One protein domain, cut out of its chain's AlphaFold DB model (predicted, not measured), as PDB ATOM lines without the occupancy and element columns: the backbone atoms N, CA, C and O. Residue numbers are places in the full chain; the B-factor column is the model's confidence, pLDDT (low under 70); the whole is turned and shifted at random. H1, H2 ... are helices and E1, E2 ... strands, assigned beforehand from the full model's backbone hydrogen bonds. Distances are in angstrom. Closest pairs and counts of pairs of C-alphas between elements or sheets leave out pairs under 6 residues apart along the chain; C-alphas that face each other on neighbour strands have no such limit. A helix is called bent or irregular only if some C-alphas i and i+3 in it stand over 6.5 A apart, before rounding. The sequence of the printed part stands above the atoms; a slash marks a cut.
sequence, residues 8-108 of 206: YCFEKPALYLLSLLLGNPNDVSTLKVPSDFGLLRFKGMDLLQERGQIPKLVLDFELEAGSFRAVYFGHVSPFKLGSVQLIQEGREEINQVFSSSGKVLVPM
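AT A GLANCE: This is residues 8 to 108 of the 206 residues of an uncharacterized protein of Desulfovibrio salexigens (strain ATCC 14822 / DSM 2638 / NCIMB 8403 / VKM B-1763) (UniProt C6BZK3). The domain is a twisted wall of five antiparallel strands, laid side by side in the order in which the chain makes them, with one helix, H1, packed on it by residues 10 to 17. A long stretch leads from H1 to the first strand, E1, and in it and at the last residue of H1 residues 22 to 27 stick out; after the last strand, E5, the printed part ends near where it began, with the C-alphas of Tyr 8 and Met 108 7.1 A apart. The printed part has 101 residues, with one named helix and then five named strands, H1 E1 E2 E3 E4 E5; the sheet's order is E1, E2, E3, E4, E5, and the class is mixed, helices and strands. The whole is compact, with a radius of gyration of the C-alphas of 13.5 A, and is rounded, spanning 35 by 35 by 23 A.

HOW THE PARTS SIT: The sheet is a meander, each strand the antiparallel neighbour of the one before: E1, residues 40 to 48, E2, residues 56 to 63, E3, residues 66 to 73, E4, residues 81 to 88, and E5, residues 94 to 97. E1 and E5 are the edge strands. The hairpin E1 and E2 has N 43 and O 60 within hydrogen-bond range at 2.8 A. In the hairpin E2 and E3, N 59 and O 70 are 2.9 A apart. In the hairpin E3 and E4, N 69 and O 85 are 2.8 A apart, and in the hairpin E4 and E5, N 84 and O 96 are 2.9 A apart. E1 bends by 56 degrees at residue 43. Residues 32 to 33 pair antiparallel with residues 40 to 41 of E1. H1, residues 8 to 22, is on the sheet but only grazes it, with residues 10 to 17; its closest C-alphas to E4 are those of Phe 10 and Val 84, 7.2 A apart, and to E3 those of Ala 14 and Ala 70, 7.3 A apart. In H1, 8 of 11 O i to N i+4 pairs are within hydrogen-bond range.

IN THESE COORDINATES: H1 runs 21.2 A from C-alpha 8 at (12.432, 13.708, 37.616) to C-alpha 22, and is only just irregular: C-alphas 10 and 13 are 6.6 A apart. E1 measures 22.3 A, E2 22.4 A, E3 24.0 A, E4 20.7 A and E5 10.0 A. E5 ends at C-alpha 97, (15.288, 3.693, 46.141).

THE WHOLE: The C-alphas farthest apart are those of Gly 52 and Gly 90, at 39.5 A, while Tyr 8 and Met 108 have C-alphas 7.1 A apart. The link H1 to E1, 17 residues, is long. The printed part has no cut, and no printed residue is under 70 in pLDDT.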
ATOM      1  N   TYR A   8      11.852  12.426  37.951       91.31
ATOM      2  CA  TYR A   8      12.432  13.708  37.616       91.31
ATOM      3  C   TYR A   8      12.289  14.746  38.737       91.31
ATOM      4  O   TYR A   8      13.215  15.522  38.970       91.31
ATOM      5  N   CYS A   9      11.184  14.715  39.491       93.44
ATOM      6  CA  CYS A   9      10.959  15.601  40.638       93.44
ATOM      7  C   CYS A   9      12.006  15.402  41.744       93.44
ATOM      8  O   CYS A   9      12.352  16.345  42.451       93.44
ATOM      9  N   PHE A  10      12.542  14.187  41.870       95.69
ATOM     10  CA  PHE A  10      13.572  13.833  42.845       95.69
ATOM     11  C   PHE A  10      14.997  14.039  42.314       95.69
ATOM     12  O   PHE A  10      15.920  14.262  43.093       95.69
ATOM     13  N   GLU A  11      15.185  13.970  40.994       94.88
ATOM     14  CA  GLU A  11      16.486  14.120  40.334       94.88
ATOM     15  C   GLU A  11      16.919  15.593  40.233       94.88
ATOM     16  O   GLU A  11      18.077  15.923  40.506       94.88
ATOM     17  N   LYS A  12      15.987  16.488  39.866       94.75
ATOM     18  CA  LYS A  12      16.263  17.913  39.612       94.75
ATOM     19  C   LYS A  12      16.969  18.643  40.757       94.75
ATOM     20  O   LYS A  12      17.915  19.361  40.452       94.75
ATOM     21  N   PRO A  13      16.573  18.511  42.041       96.62
ATOM     22  CA  PRO A  13      17.103  19.383  43.087       96.62
ATOM     23  C   PRO A  13      18.627  19.356  43.216       96.62
ATOM     24  O   PRO A  13      19.277  20.398  43.239       96.62
ATOM     25  N   ALA A  14      19.223  18.166  43.253       97.38
ATOM     26  CA  ALA A  14      20.670  18.035  43.388       97.38
ATOM     27  C   ALA A  14      21.412  18.449  42.107       97.38
ATOM     28  O   ALA A  14      22.495  19.028  42.181       97.38
ATOM     29  N   LEU A  15      20.831  18.182  40.933       97.38
ATOM     30  CA  LEU A  15      21.390  18.610  39.648       97.38
ATOM     31  C   LEU A  15      21.372  20.140  39.521       97.38
ATOM     32  O   LEU A  15      22.359  20.741  39.097       97.38
ATOM     33  N   TYR A  16      20.283  20.777  39.946       97.06
ATOM     34  CA  TYR A  16      20.157  22.227  39.991       97.06
ATOM     35  C   TYR A  16      21.148  22.823  40.992       97.06
ATOM     36  O   TYR A  16      21.895  23.733  40.633       97.06
ATOM     37  N   LEU A  17      21.214  22.286  42.220       97.00
ATOM     38  CA  LEU A  17      22.187  22.702  43.236       97.00
ATOM     39  C   LEU A  17      23.607  22.724  42.665       97.00
ATOM     40  O   LEU A  17      24.351  23.669  42.906       97.00
ATOM     41  N   LEU A  18      23.976  21.707  41.882       97.00
ATOM     42  CA  LEU A  18      25.295  21.650  41.269       97.00
ATOM     43  C   LEU A  18      25.565  22.849  40.346       97.00
ATOM     44  O   LEU A  18      26.665  23.390  40.369       97.00
ATOM     45  N   SER A  19      24.558  23.291  39.597       96.75
ATOM     46  CA  SER A  19      24.636  24.479  38.735       96.75
ATOM     47  C   SER A  19      24.866  25.741  39.565       96.75
ATOM     48  O   SER A  19      25.792  26.495  39.294       96.75
ATOM     49  N   LEU A  20      24.115  25.919  40.659       96.44
ATOM     50  CA  LEU A  20      24.313  27.045  41.582       96.44
ATOM     51  C   LEU A  20      25.725  27.072  42.177       96.44
ATOM     52  O   LEU A  20      26.338  28.131  42.275       96.44
ATOM     53  N   LEU A  21      26.246  25.909  42.571       95.81
ATOM     54  CA  LEU A  21      27.579  25.796  43.162       95.81
ATOM     55  C   LEU A  21      28.702  26.095  42.158       95.81
ATOM     56  O   LEU A  21      29.761  26.576  42.561       95.81
ATOM     57  N   LEU A  22      28.487  25.840  40.864       95.19
ATOM     58  CA  LEU A  22      29.443  26.186  39.806       95.19
ATOM     59  C   LEU A  22      29.587  27.700  39.622       95.19
ATOM     60  O   LEU A  22      30.687  28.160  39.325       95.19
ATOM     61  N   GLY A  23      28.535  28.473  39.909       91.31
ATOM     62  CA  GLY A  23      28.591  29.936  39.980       91.31
ATOM     63  C   GLY A  23      29.449  30.489  41.127       91.31
ATOM     64  O   GLY A  23      29.568  31.703  41.257       91.31
ATOM     65  N   ASN A  24      30.042  29.612  41.948       86.06
ATOM     66  CA  ASN A  24      30.896  29.934  43.090       86.06
ATOM     67  C   ASN A  24      30.243  30.949  44.053       86.06
ATOM     68  O   ASN A  24      30.697  32.091  44.172       86.06
ATOM     69  N   PRO A  25      29.137  30.558  44.710       85.00
ATOM     70  CA  PRO A  25      28.370  31.465  45.547       85.00
ATOM     71  C   PRO A  25      29.173  31.888  46.779       85.00
ATOM     72  O   PRO A  25      29.838  31.076  47.416       85.00
ATOM     73  N   ASN A  26      29.038  33.159  47.165       80.25
ATOM     74  CA  ASN A  26      29.698  33.694  48.360       80.25
ATOM     75  C   ASN A  26      29.185  33.050  49.662       80.25
ATOM     76  O   ASN A  26      29.935  32.960  50.630       80.25
ATOM     77  N   ASP A  27      27.913  32.635  49.696       87.88
ATOM     78  CA  ASP A  27      27.293  32.014  50.870       87.88
ATOM     79  C   ASP A  27      26.339  30.880  50.477       87.88
ATOM     80  O   ASP A  27      25.207  31.087  50.030       87.88
ATOM     81  N   VAL A  28      26.808  29.657  50.708       89.88
ATOM     82  CA  VAL A  28      26.104  28.403  50.430       89.88
ATOM     83  C   VAL A  28      24.828  28.250  51.264       89.88
ATOM     84  O   VAL A  28      23.863  27.646  50.799       89.88
ATOM     85  N   SER A  29      24.779  28.822  52.473       85.00
ATOM     86  CA  SER A  29      23.624  28.698  53.377       85.00
ATOM     87  C   SER A  29      22.383  29.441  52.872       85.00
ATOM     88  O   SER A  29      21.257  29.152  53.284       85.00
ATOM     89  N   THR A  30      22.581  30.381  51.945       87.12
ATOM     90  CA  THR A  30      21.506  31.160  51.319       87.12
ATOM     91  C   THR A  30      20.973  30.528  50.036       87.12
ATOM     92  O   THR A  30      19.984  31.022  49.486       87.12
ATOM     93  N   LEU A  31      21.593  29.438  49.562       91.94
ATOM     94  CA  LEU A  31      21.210  28.801  48.311       91.94
ATOM     95  C   LEU A  31      19.794  28.246  48.392       91.94
ATOM     96  O   LEU A  31      19.449  27.407  49.232       91.94
ATOM     97  N   LYS A  32      18.989  28.724  47.450       93.00
ATOM     98  CA  LYS A  32      17.609  28.331  47.234       93.00
ATOM     99  C   LYS A  32      17.544  27.538  45.940       93.00
ATOM    100  O   LYS A  32      17.954  28.030  44.894       93.00
ATOM    101  N   VAL A  33      17.042  26.315  46.026       95.12
ATOM    102  CA  VAL A  33      16.932  25.386  44.904       95.12
ATOM    103  C   VAL A  33      15.453  25.235  44.548       95.12
ATOM    104  O   VAL A  33      14.690  24.701  45.360       95.12
ATOM    105  N   PRO A  34      15.018  25.704  43.366       93.88
ATOM    106  CA  PRO A  34      13.672  25.446  42.876       93.88
ATOM    107  C   PRO A  34      13.418  23.940  42.719       93.88
ATOM    108  O   PRO A  34      14.266  23.203  42.211       93.88
ATOM    109  N   SER A  35      12.246  23.469  43.149       94.19
ATOM    110  CA  SER A  35      11.834  22.074  42.976       94.19
ATOM    111  C   SER A  35      10.321  21.937  42.825       94.19
ATOM    112  O   SER A  35       9.561  22.832  43.198       94.19
ATOM    113  N   ASP A  36       9.881  20.770  42.353       92.88
ATOM    114  CA  ASP A  36       8.461  20.409  42.275       92.88
ATOM    115  C   ASP A  36       7.802  20.261  43.670       92.88
ATOM    116  O   ASP A  36       6.579  20.208  43.785       92.88
ATOM    117  N   PHE A  37       8.596  20.240  44.750       91.38
ATOM    118  CA  PHE A  37       8.121  20.202  46.140       91.38
ATOM    119  C   PHE A  37       8.074  21.586  46.803       91.38
ATOM    120  O   PHE A  37       7.743  21.686  47.986       91.38
ATOM    121  N   GLY A  38       8.398  22.645  46.055       92.62
ATOM    122  CA  GLY A  38       8.593  23.999  46.563       92.62
ATOM    123  C   GLY A  38      10.070  24.381  46.652       92.62
ATOM    124  O   GLY A  38      10.959  23.670  46.179       92.62
ATOM    125  N   LEU A  39      10.339  25.544  47.237       95.12
ATOM    126  CA  LEU A  39      11.695  26.064  47.354       95.12
ATOM    127  C   LEU A  39      12.473  25.311  48.435       95.12
ATOM    128  O   LEU A  39      12.077  25.313  49.600       95.12
ATOM    129  N   LEU A  40      13.599  24.713  48.056       96.50
ATOM    130  CA  LEU A  40      14.466  23.988  48.978       96.50
ATOM    131  C   LEU A  40      15.619  24.878  49.434       96.50
ATOM    132  O   LEU A  40      16.229  25.576  48.624       96.50
ATOM    133  N   ARG A  41      15.964  24.817  50.718       96.31
ATOM    134  CA  ARG A  41      17.189  25.419  51.256       96.31
ATOM    135  C   ARG A  41      18.229  24.335  51.447       96.31
ATOM    136  O   ARG A  41      17.958  23.345  52.123       96.31
ATOM    137  N   PHE A  42      19.407  24.508  50.867       95.69
ATOM    138  CA  PHE A  42      20.493  23.555  51.065       95.69
ATOM    139  C   PHE A  42      21.029  23.647  52.503       95.69
ATOM    140  O   PHE A  42      21.355  24.731  52.982       95.69
ATOM    141  N   LYS A  43      21.081  22.514  53.213       94.69
ATOM    142  CA  LYS A  43      21.505  22.446  54.623       94.69
ATOM    143  C   LYS A  43      22.899  21.880  54.790       94.69
ATOM    144  O   LYS A  43      23.595  22.267  55.725       94.69
ATOM    145  N   GLY A  44      23.299  20.973  53.910       92.88
ATOM    146  CA  GLY A  44      24.627  20.401  53.980       92.88
ATOM    147  C   GLY A  44      24.820  19.194  53.088       92.88
ATOM    148  O   GLY A  44      23.901  18.678  52.450       92.88
ATOM    149  N   MET A  45      26.073  18.766  53.065       95.06
ATOM    150  CA  MET A  45      26.549  17.630  52.305       95.06
ATOM    151  C   MET A  45      27.495  16.813  53.175       95.06
ATOM    152  O   MET A  45      28.343  17.383  53.859       95.06
ATOM    153  N   ASP A  46      27.367  15.493  53.106       95.00
ATOM    154  CA  ASP A  46      28.235  14.557  53.817       95.00
ATOM    155  C   ASP A  46      28.619  13.372  52.922       95.00
ATOM    156  O   ASP A  46      27.964  13.082  51.918       95.00
ATOM    157  N   LEU A  47      29.698  12.681  53.275       94.25
ATOM    158  CA  LEU A  47      30.215  11.530  52.551       94.25
ATOM    159  C   LEU A  47      30.326  10.323  53.483       94.25
ATOM    160  O   LEU A  47      31.311  10.149  54.201       94.25
ATOM    161  N   LEU A  48      29.342   9.432  53.405       94.12
ATOM    162  CA  LEU A  48      29.319   8.206  54.191       94.12
ATOM    163  C   LEU A  48      30.204   7.149  53.524       94.12
ATOM    164  O   LEU A  48      29.978   6.757  52.375       94.12
ATOM    165  N   GLN A  49      31.223   6.683  54.244       90.44
ATOM    166  CA  GLN A  49      32.177   5.694  53.752       90.44
ATOM    167  C   GLN A  49      32.092   4.405  54.562       90.44
ATOM    168  O   GLN A  49      32.352   4.387  55.762       90.44
ATOM    169  N   GLU A  50      31.799   3.310  53.872       89.88
ATOM    170  CA  GLU A  50      31.878   1.959  54.417       89.88
ATOM    171  C   GLU A  50      33.001   1.200  53.705       89.88
ATOM    172  O   GLU A  50      33.154   1.274  52.480       89.88
ATOM    173  N   ARG A  51      33.823   0.466  54.465       87.69
ATOM    174  CA  ARG A  51      34.971  -0.258  53.907       87.69
ATOM    175  C   ARG A  51      34.504  -1.252  52.839       87.69
ATOM    176  O   ARG A  51      33.686  -2.121  53.113       87.69
ATOM    177  N   GLY A  52      35.087  -1.154  51.643       85.56
ATOM    178  CA  GLY A  52      34.770  -2.036  50.515       85.56
ATOM    179  C   GLY A  52      33.531  -1.627  49.711       85.56
ATOM    180  O   GLY A  52      33.178  -2.337  48.774       85.56
ATOM    181  N   GLN A  53      32.897  -0.496  50.032       87.88
ATOM    182  CA  GLN A  53      31.766   0.045  49.278       87.88
ATOM    183  C   GLN A  53      32.112   1.386  48.627       87.88
ATOM    184  O   GLN A  53      33.008   2.111  49.065       87.88
ATOM    185  N   ILE A  54      31.381   1.723  47.561       87.38
ATOM    186  CA  ILE A  54      31.443   3.057  46.958       87.38
ATOM    187  C   ILE A  54      30.900   4.062  47.988       87.38
ATOM    188  O   ILE A  54      29.816   3.821  48.526       87.38
ATOM    189  N   PRO A  55      31.603   5.180  48.251       92.44
ATOM    190  CA  PRO A  55      31.111   6.220  49.148       92.44
ATOM    191  C   PRO A  55      29.714   6.710  48.761       92.44
ATOM    192  O   PRO A  55      29.412   6.861  47.575       92.44
ATOM    193  N   LYS A  56      28.871   6.989  49.752       95.19
ATOM    194  CA  LYS A  56      27.544   7.574  49.546       95.19
ATOM    195  C   LYS A  56      27.611   9.065  49.838       95.19
ATOM    196  O   LYS A  56      27.911   9.464  50.958       95.19
ATOM    197  N   LEU A  57      27.338   9.868  48.822       96.50
ATOM    198  CA  LEU A  57      27.183  11.305  48.945       96.50
ATOM    199  C   LEU A  57      25.764  11.608  49.417       96.50
ATOM    200  O   LEU A  57      24.811  11.248  48.731       96.50
ATOM    201  N   VAL A  58      25.628  12.270  50.556       97.62
ATOM    202  CA  VAL A  58      24.344  12.691  51.118       97.62
ATOM    203  C   VAL A  58      24.203  14.192  50.927       97.62
ATOM    204  O   VAL A  58      25.127  14.935  51.244       97.62
ATOM    205  N   LEU A  59      23.056  14.623  50.411       97.75
ATOM    206  CA  LEU A  59      22.660  16.022  50.310       97.75
ATOM    207  C   LEU A  59      21.381  16.229  51.108       97.75
ATOM    208  O   LEU A  59      20.381  15.550  50.855       97.75
ATOM    209  N   ASP A  60      21.425  17.172  52.040       97.31
ATOM    210  CA  ASP A  60      20.312  17.508  52.918       97.31
ATOM    211  C   ASP A  60      19.736  18.878  52.558       97.31
ATOM    212  O   ASP A  60      20.456  19.871  52.409       97.31
ATOM    213  N   PHE A  61      18.413  18.923  52.444       97.50
ATOM    214  CA  PHE A  61      17.635  20.106  52.118       97.50
ATOM    215  C   PHE A  61      16.486  20.289  53.112       97.50
ATOM    216  O   PHE A  61      15.880  19.330  53.594       97.50
ATOM    217  N   GLU A  62      16.151  21.544  53.374       97.19
ATOM    218  CA  GLU A  62      15.022  21.960  54.204       97.19
ATOM    219  C   GLU A  62      13.919  22.554  53.325       97.19
ATOM    220  O   GLU A  62      14.193  23.338  52.411       97.19
ATOM    221  N   LEU A  63      12.675  22.179  53.622       95.38
ATOM    222  CA  LEU A  63      11.464  22.821  53.115       95.38
ATOM    223  C   LEU A  63      10.851  23.674  54.228       95.38
ATOM    224  O   LEU A  63      11.159  23.484  55.402       95.38
ATOM    225  N   GLU A  64       9.927  24.570  53.878       92.31
ATOM    226  CA  GLU A  64       9.186  25.371  54.866       92.31
ATOM    227  C   GLU A  64       8.515  24.507  55.950       92.31
ATOM    228  O   GLU A  64       8.550  24.862  57.123       92.31
ATOM    229  N   ALA A  65       7.980  23.347  55.563       91.50
ATOM    230  CA  ALA A  65       7.327  22.395  56.460       91.50
ATOM    231  C   ALA A  65       7.816  20.958  56.204       91.50
ATOM    232  O   ALA A  65       7.021  20.051  55.943       91.50
ATOM    233  N   GLY A  66       9.137  20.742  56.191       95.88
ATOM    234  CA  GLY A  66       9.684  19.409  55.944       95.88
ATOM    235  C   GLY A  66      11.167  19.347  55.595       95.88
ATOM    236  O   GLY A  66      11.909  20.319  55.736       95.88
ATOM    237  N   SER A  67      11.596  18.191  55.102       97.38
ATOM    238  CA  SER A  67      12.966  17.952  54.648       97.38
ATOM    239  C   SER A  67      13.002  17.077  53.400       97.38
ATOM    240  O   SER A  67      12.121  16.250  53.154       97.38
ATOM    241  N   PHE A  68      14.042  17.276  52.597       98.19
ATOM    242  CA  PHE A  68      14.355  16.432  51.456       98.19
ATOM    243  C   PHE A  68      15.812  16.004  51.549       98.19
ATOM    244  O   PHE A  68      16.704  16.831  51.722       98.19
ATOM    245  N   ARG A  69      16.058  14.706  51.424       98.38
ATOM    246  CA  ARG A  69      17.393  14.121  51.420       98.38
ATOM    247  C   ARG A  69      17.584  13.339  50.135       98.38
ATOM    248  O   ARG A  69      16.762  12.486  49.807       98.38
ATOM    249  N   ALA A  70      18.700  13.578  49.455       98.19
ATOM    250  CA  ALA A  70      19.116  12.811  48.287       98.19
ATOM    251  C   ALA A  70      20.459  12.127  48.549       98.19
ATOM    252  O   ALA A  70      21.397  12.741  49.054       98.19
ATOM    253  N   VAL A  71      20.555  10.847  48.192       97.75
ATOM    254  CA  VAL A  71      21.761  10.036  48.378       97.75
ATOM    255  C   VAL A  71      22.248   9.537  47.028       97.75
ATOM    256  O   VAL A  71      21.529   8.822  46.331       97.75
ATOM    257  N   TYR A  72      23.487   9.870  46.678       96.62
ATOM    258  CA  TYR A  72      24.152   9.470  45.440       96.62
ATOM    259  C   TYR A  72      25.324   8.525  45.706       96.62
ATOM    260  O   TYR A  72      25.988   8.601  46.737       96.62
ATOM    261  N   PHE A  73      25.651   7.674  44.736       93.88
ATOM    262  CA  PHE A  73      26.890   6.896  44.764       93.88
ATOM    263  C   PHE A  73      28.075   7.743  44.272       93.88
ATOM    264  O   PHE A  73      28.272   7.960  43.075       93.88
ATOM    265  N   GLY A  74      28.896   8.207  45.210       92.94
ATOM    266  CA  GLY A  74      30.120   8.972  44.993       92.94
ATOM    267  C   GLY A  74      29.902  10.452  44.679       92.94
ATOM    268  O   GLY A  74      30.412  11.308  45.391       92.94
ATOM    269  N   HIS A  75      29.157  10.779  43.624       94.88
ATOM    270  CA  HIS A  75      28.938  12.164  43.192       94.88
ATOM    271  C   HIS A  75      27.532  12.377  42.630       94.88
ATOM    272  O   HIS A  75      26.885  11.425  42.192       94.88
ATOM    273  N   VAL A  76      27.090  13.638  42.595       96.75
ATOM    274  CA  VAL A  76      25.837  14.032  41.940       96.75
ATOM    275  C   VAL A  76      25.926  13.724  40.450       96.75
ATOM    276  O   VAL A  76      26.753  14.280  39.733       96.75
ATOM    277  N   SER A  77      25.077  12.816  39.986       94.88
ATOM    278  CA  SER A  77      24.986  12.420  38.585       94.88
ATOM    279  C   SER A  77      23.597  11.853  38.310       94.88
ATOM    280  O   SER A  77      23.101  11.071  39.131       94.88
ATOM    281  N   PRO A  78      22.999  12.144  37.141       90.94
ATOM    282  CA  PRO A  78      21.719  11.568  36.741       90.94
ATOM    283  C   PRO A  78      21.800  10.055  36.484       90.94
ATOM    284  O   PRO A  78      20.794   9.443  36.170       90.94
ATOM    285  N   PHE A  79      22.971   9.424  36.639       92.00
ATOM    286  CA  PHE A  79      23.158   7.970  36.557       92.00
ATOM    287  C   PHE A  79      23.415   7.309  37.923       92.00
ATOM    288  O   PHE A  79      23.586   6.093  37.989       92.00
ATOM    289  N   LYS A  80      23.513   8.088  39.015       93.44
ATOM    290  CA  LYS A  80      23.997   7.600  40.321       93.44
ATOM    291  C   LYS A  80      23.124   7.914  41.537       93.44
ATOM    292  O   LYS A  80      23.581   7.678  42.656       93.44
ATOM    293  N   LEU A  81      21.907   8.426  41.358       95.75
ATOM    294  CA  LEU A  81      20.950   8.560  42.456       95.75
ATOM    295  C   LEU A  81      20.662   7.172  43.040       95.75
ATOM    296  O   LEU A  81      20.246   6.250  42.337       95.75
ATOM    297  N   GLY A  82      20.949   7.023  44.326       95.94
ATOM    298  CA  GLY A  82      20.731   5.804  45.089       95.94
ATOM    299  C   GLY A  82      19.356   5.804  45.728       95.94
ATOM    300  O   GLY A  82      18.549   4.922  45.447       95.94
ATOM    301  N   SER A  83      19.063   6.808  46.549       96.75
ATOM    302  CA  SER A  83      17.775   6.919  47.231       96.75
ATOM    303  C   SER A  83      17.433   8.357  47.581       96.75
ATOM    304  O   SER A  83      18.313   9.215  47.653       96.75
ATOM    305  N   VAL A  84      16.158   8.592  47.863       97.88
ATOM    306  CA  VAL A  84      15.659   9.849  48.413       97.88
ATOM    307  C   VAL A  84      14.713   9.605  49.576       97.88
ATOM    308  O   VAL A  84      14.056   8.563  49.643       97.88
ATOM    309  N   GLN A  85      14.640  10.597  50.452       98.00
ATOM    310  CA  GLN A  85      13.647  10.704  51.510       98.00
ATOM    311  C   GLN A  85      13.011  12.092  51.421       98.00
ATOM    312  O   GLN A  85      13.724  13.095  51.379       98.00
ATOM    313  N   LEU A  86      11.683  12.151  51.378       97.50
ATOM    314  CA  LEU A  86      10.908  13.388  51.428       97.50
ATOM    315  C   LEU A  86       9.925  13.304  52.591       97.50
ATOM    316  O   LEU A  86       9.064  12.424  52.628       97.50
ATOM    317  N   ILE A  87      10.039  14.256  53.509       96.81
ATOM    318  CA  ILE A  87       9.133  14.436  54.640       96.81
ATOM    319  C   ILE A  87       8.454  15.788  54.452       96.81
ATOM    320  O   ILE A  87       9.134  16.801  54.309       96.81
ATOM    321  N   GLN A  88       7.122  15.810  54.450       94.38
ATOM    322  CA  GLN A  88       6.323  17.034  54.389       94.38
ATOM    323  C   GLN A  88       5.204  16.959  55.428       94.38
ATOM    324  O   GLN A  88       4.553  15.924  55.569       94.38
ATOM    325  N   GLU A  89       4.971  18.052  56.152       92.69
ATOM    326  CA  GLU A  89       3.914  18.125  57.159       92.69
ATOM    327  C   GLU A  89       2.541  17.783  56.556       92.69
ATOM    328  O   GLU A  89       2.168  18.255  55.480       92.69
ATOM    329  N   GLY A  90       1.793  16.915  57.243       90.75
ATOM    330  CA  GLY A  90       0.465  16.477  56.803       90.75
ATOM    331  C   GLY A  90       0.457  15.550  55.581       90.75
ATOM    332  O   GLY A  90      -0.623  15.240  55.076       90.75
ATOM    333  N   ARG A  91       1.622  15.092  55.099       90.31
ATOM    334  CA  ARG A  91       1.748  14.130  53.993       90.31
ATOM    335  C   ARG A  91       2.446  12.851  54.447       90.31
ATOM    336  O   ARG A  91       3.159  12.827  55.446       90.31
ATOM    337  N   GLU A  92       2.212  11.777  53.700       92.38
ATOM    338  CA  GLU A  92       2.926  10.515  53.886       92.38
ATOM    339  C   GLU A  92       4.407  10.698  53.528       92.38
ATOM    340  O   GLU A  92       4.736  11.336  52.525       92.38
ATOM    341  N   GLU A  93       5.292  10.146  54.355       94.75
ATOM    342  CA  GLU A  93       6.726  10.140  54.084       94.75
ATOM    343  C   GLU A  93       7.031   9.300  52.839       94.75
ATOM    344  O   GLU A  93       6.593   8.155  52.717       94.75
ATOM    345  N   ILE A  94       7.828   9.855  51.927       95.38
ATOM    346  CA  ILE A  94       8.254   9.157  50.716       95.38
ATOM    347  C   ILE A  94       9.698   8.713  50.886       95.38
ATOM    348  O   ILE A  94      10.604   9.539  50.973       95.38
ATOM    349  N   ASN A  95       9.911   7.400  50.860       96.06
ATOM    350  CA  ASN A  95      11.228   6.780  50.789       96.06
ATOM    351  C   ASN A  95      11.332   5.995  49.485       96.06
ATOM    352  O   ASN A  95      10.662   4.975  49.317       96.06
ATOM    353  N   GLN A  96      12.173   6.455  48.561       94.94
ATOM    354  CA  GLN A  96      12.314   5.826  47.251       94.94
ATOM    355  C   GLN A  96      13.766   5.455  46.973       94.94
ATOM    356  O   GLN A  96      14.678   6.265  47.127       94.94
ATOM    357  N   VAL A  97      13.975   4.215  46.530       95.38
ATOM    358  CA  VAL A  97      15.288   3.693  46.141       95.38
ATOM    359  C   VAL A  97      15.350   3.592  44.621       95.38
ATOM    360  O   VAL A  97      14.604   2.836  44.005       95.38
ATOM    361  N   PHE A  98      16.265   4.347  44.027       94.38
ATOM    362  CA  PHE A  98      16.519   4.400  42.590       94.38
ATOM    363  C   PHE A  98      17.541   3.365  42.147       94.38
ATOM    364  O   PHE A  98      17.405   2.792  41.070       94.38
ATOM    365  N   SER A  99      18.556   3.110  42.974       91.06
ATOM    366  CA  SER A  99      19.627   2.165  42.672       91.06
ATOM    367  C   SER A  99      20.163   1.512  43.944       91.06
ATOM    368  O   SER A  99      20.322   2.166  44.972       91.06
ATOM    369  N   SER A 100      20.485   0.219  43.872       88.19
ATOM    370  CA  SER A 100      21.066  -0.544  44.982       88.19
ATOM    371  C   SER A 100      22.051  -1.588  44.463       88.19
ATOM    372  O   SER A 100      21.769  -2.268  43.478       88.19
ATOM    373  N   SER A 101      23.218  -1.706  45.101       81.12
ATOM    374  CA  SER A 101      24.257  -2.698  44.764       81.12
ATOM    375  C   SER A 101      24.616  -2.755  43.269       81.12
ATOM    376  O   SER A 101      24.761  -3.829  42.692       81.12
ATOM    377  N   GLY A 102      24.724  -1.590  42.621       74.06
ATOM    378  CA  GLY A 102      25.051  -1.481  41.192       74.06
ATOM    379  C   GLY A 102      23.894  -1.785  40.234       74.06
ATOM    380  O   GLY A 102      24.087  -1.725  39.023       74.06
ATOM    381  N   LYS A 103      22.694  -2.078  40.745       86.00
ATOM    382  CA  LYS A 103      21.484  -2.288  39.949       86.00
ATOM    383  C   LYS A 103      20.591  -1.051  39.993       86.00
ATOM    384  O   LYS A 103      20.212  -0.604  41.074       86.00
ATOM    385  N   VAL A 104      20.209  -0.556  38.816       89.00
ATOM    386  CA  VAL A 104      19.158   0.460  38.665       89.00
ATOM    387  C   VAL A 104      17.800  -0.203  38.900       89.00
ATOM    388  O   VAL A 104      17.482  -1.221  38.283       89.00
ATOM    389  N   LEU A 105      17.028   0.350  39.831       91.50
ATOM    390  CA  LEU A 105      15.680  -0.092  40.197       91.50
ATOM    391  C   LEU A 105      14.611   0.812  39.582       91.50
ATOM    392  O   LEU A 105      13.565   0.321  39.168       91.50
ATOM    393  N   VAL A 106      14.894   2.113  39.495       90.25
ATOM    394  CA  VAL A 106      14.032   3.113  38.862       90.25
ATOM    395  C   VAL A 106      14.861   3.846  37.806       90.25
ATOM    396  O   VAL A 106      15.876   4.450  38.164       90.25
ATOM    397  N   PRO A 107      14.482   3.785  36.516       86.75
ATOM    398  CA  PRO A 107      15.163   4.530  35.465       86.75
ATOM    399  C   PRO A 107      15.130   6.030  35.747       86.75
ATOM    400  O   PRO A 107      14.086   6.577  36.098       86.75
ATOM    401  N   MET A 108      16.275   6.683  35.580       89.31
ATOM    402  CA  MET A 108      16.394   8.124  35.756       89.31
ATOM    403  C   MET A 108      16.102   8.855  34.456       89.31
ATOM    404  O   MET A 108      16.675   8.539  33.413       89.31
TER     405      MET A 108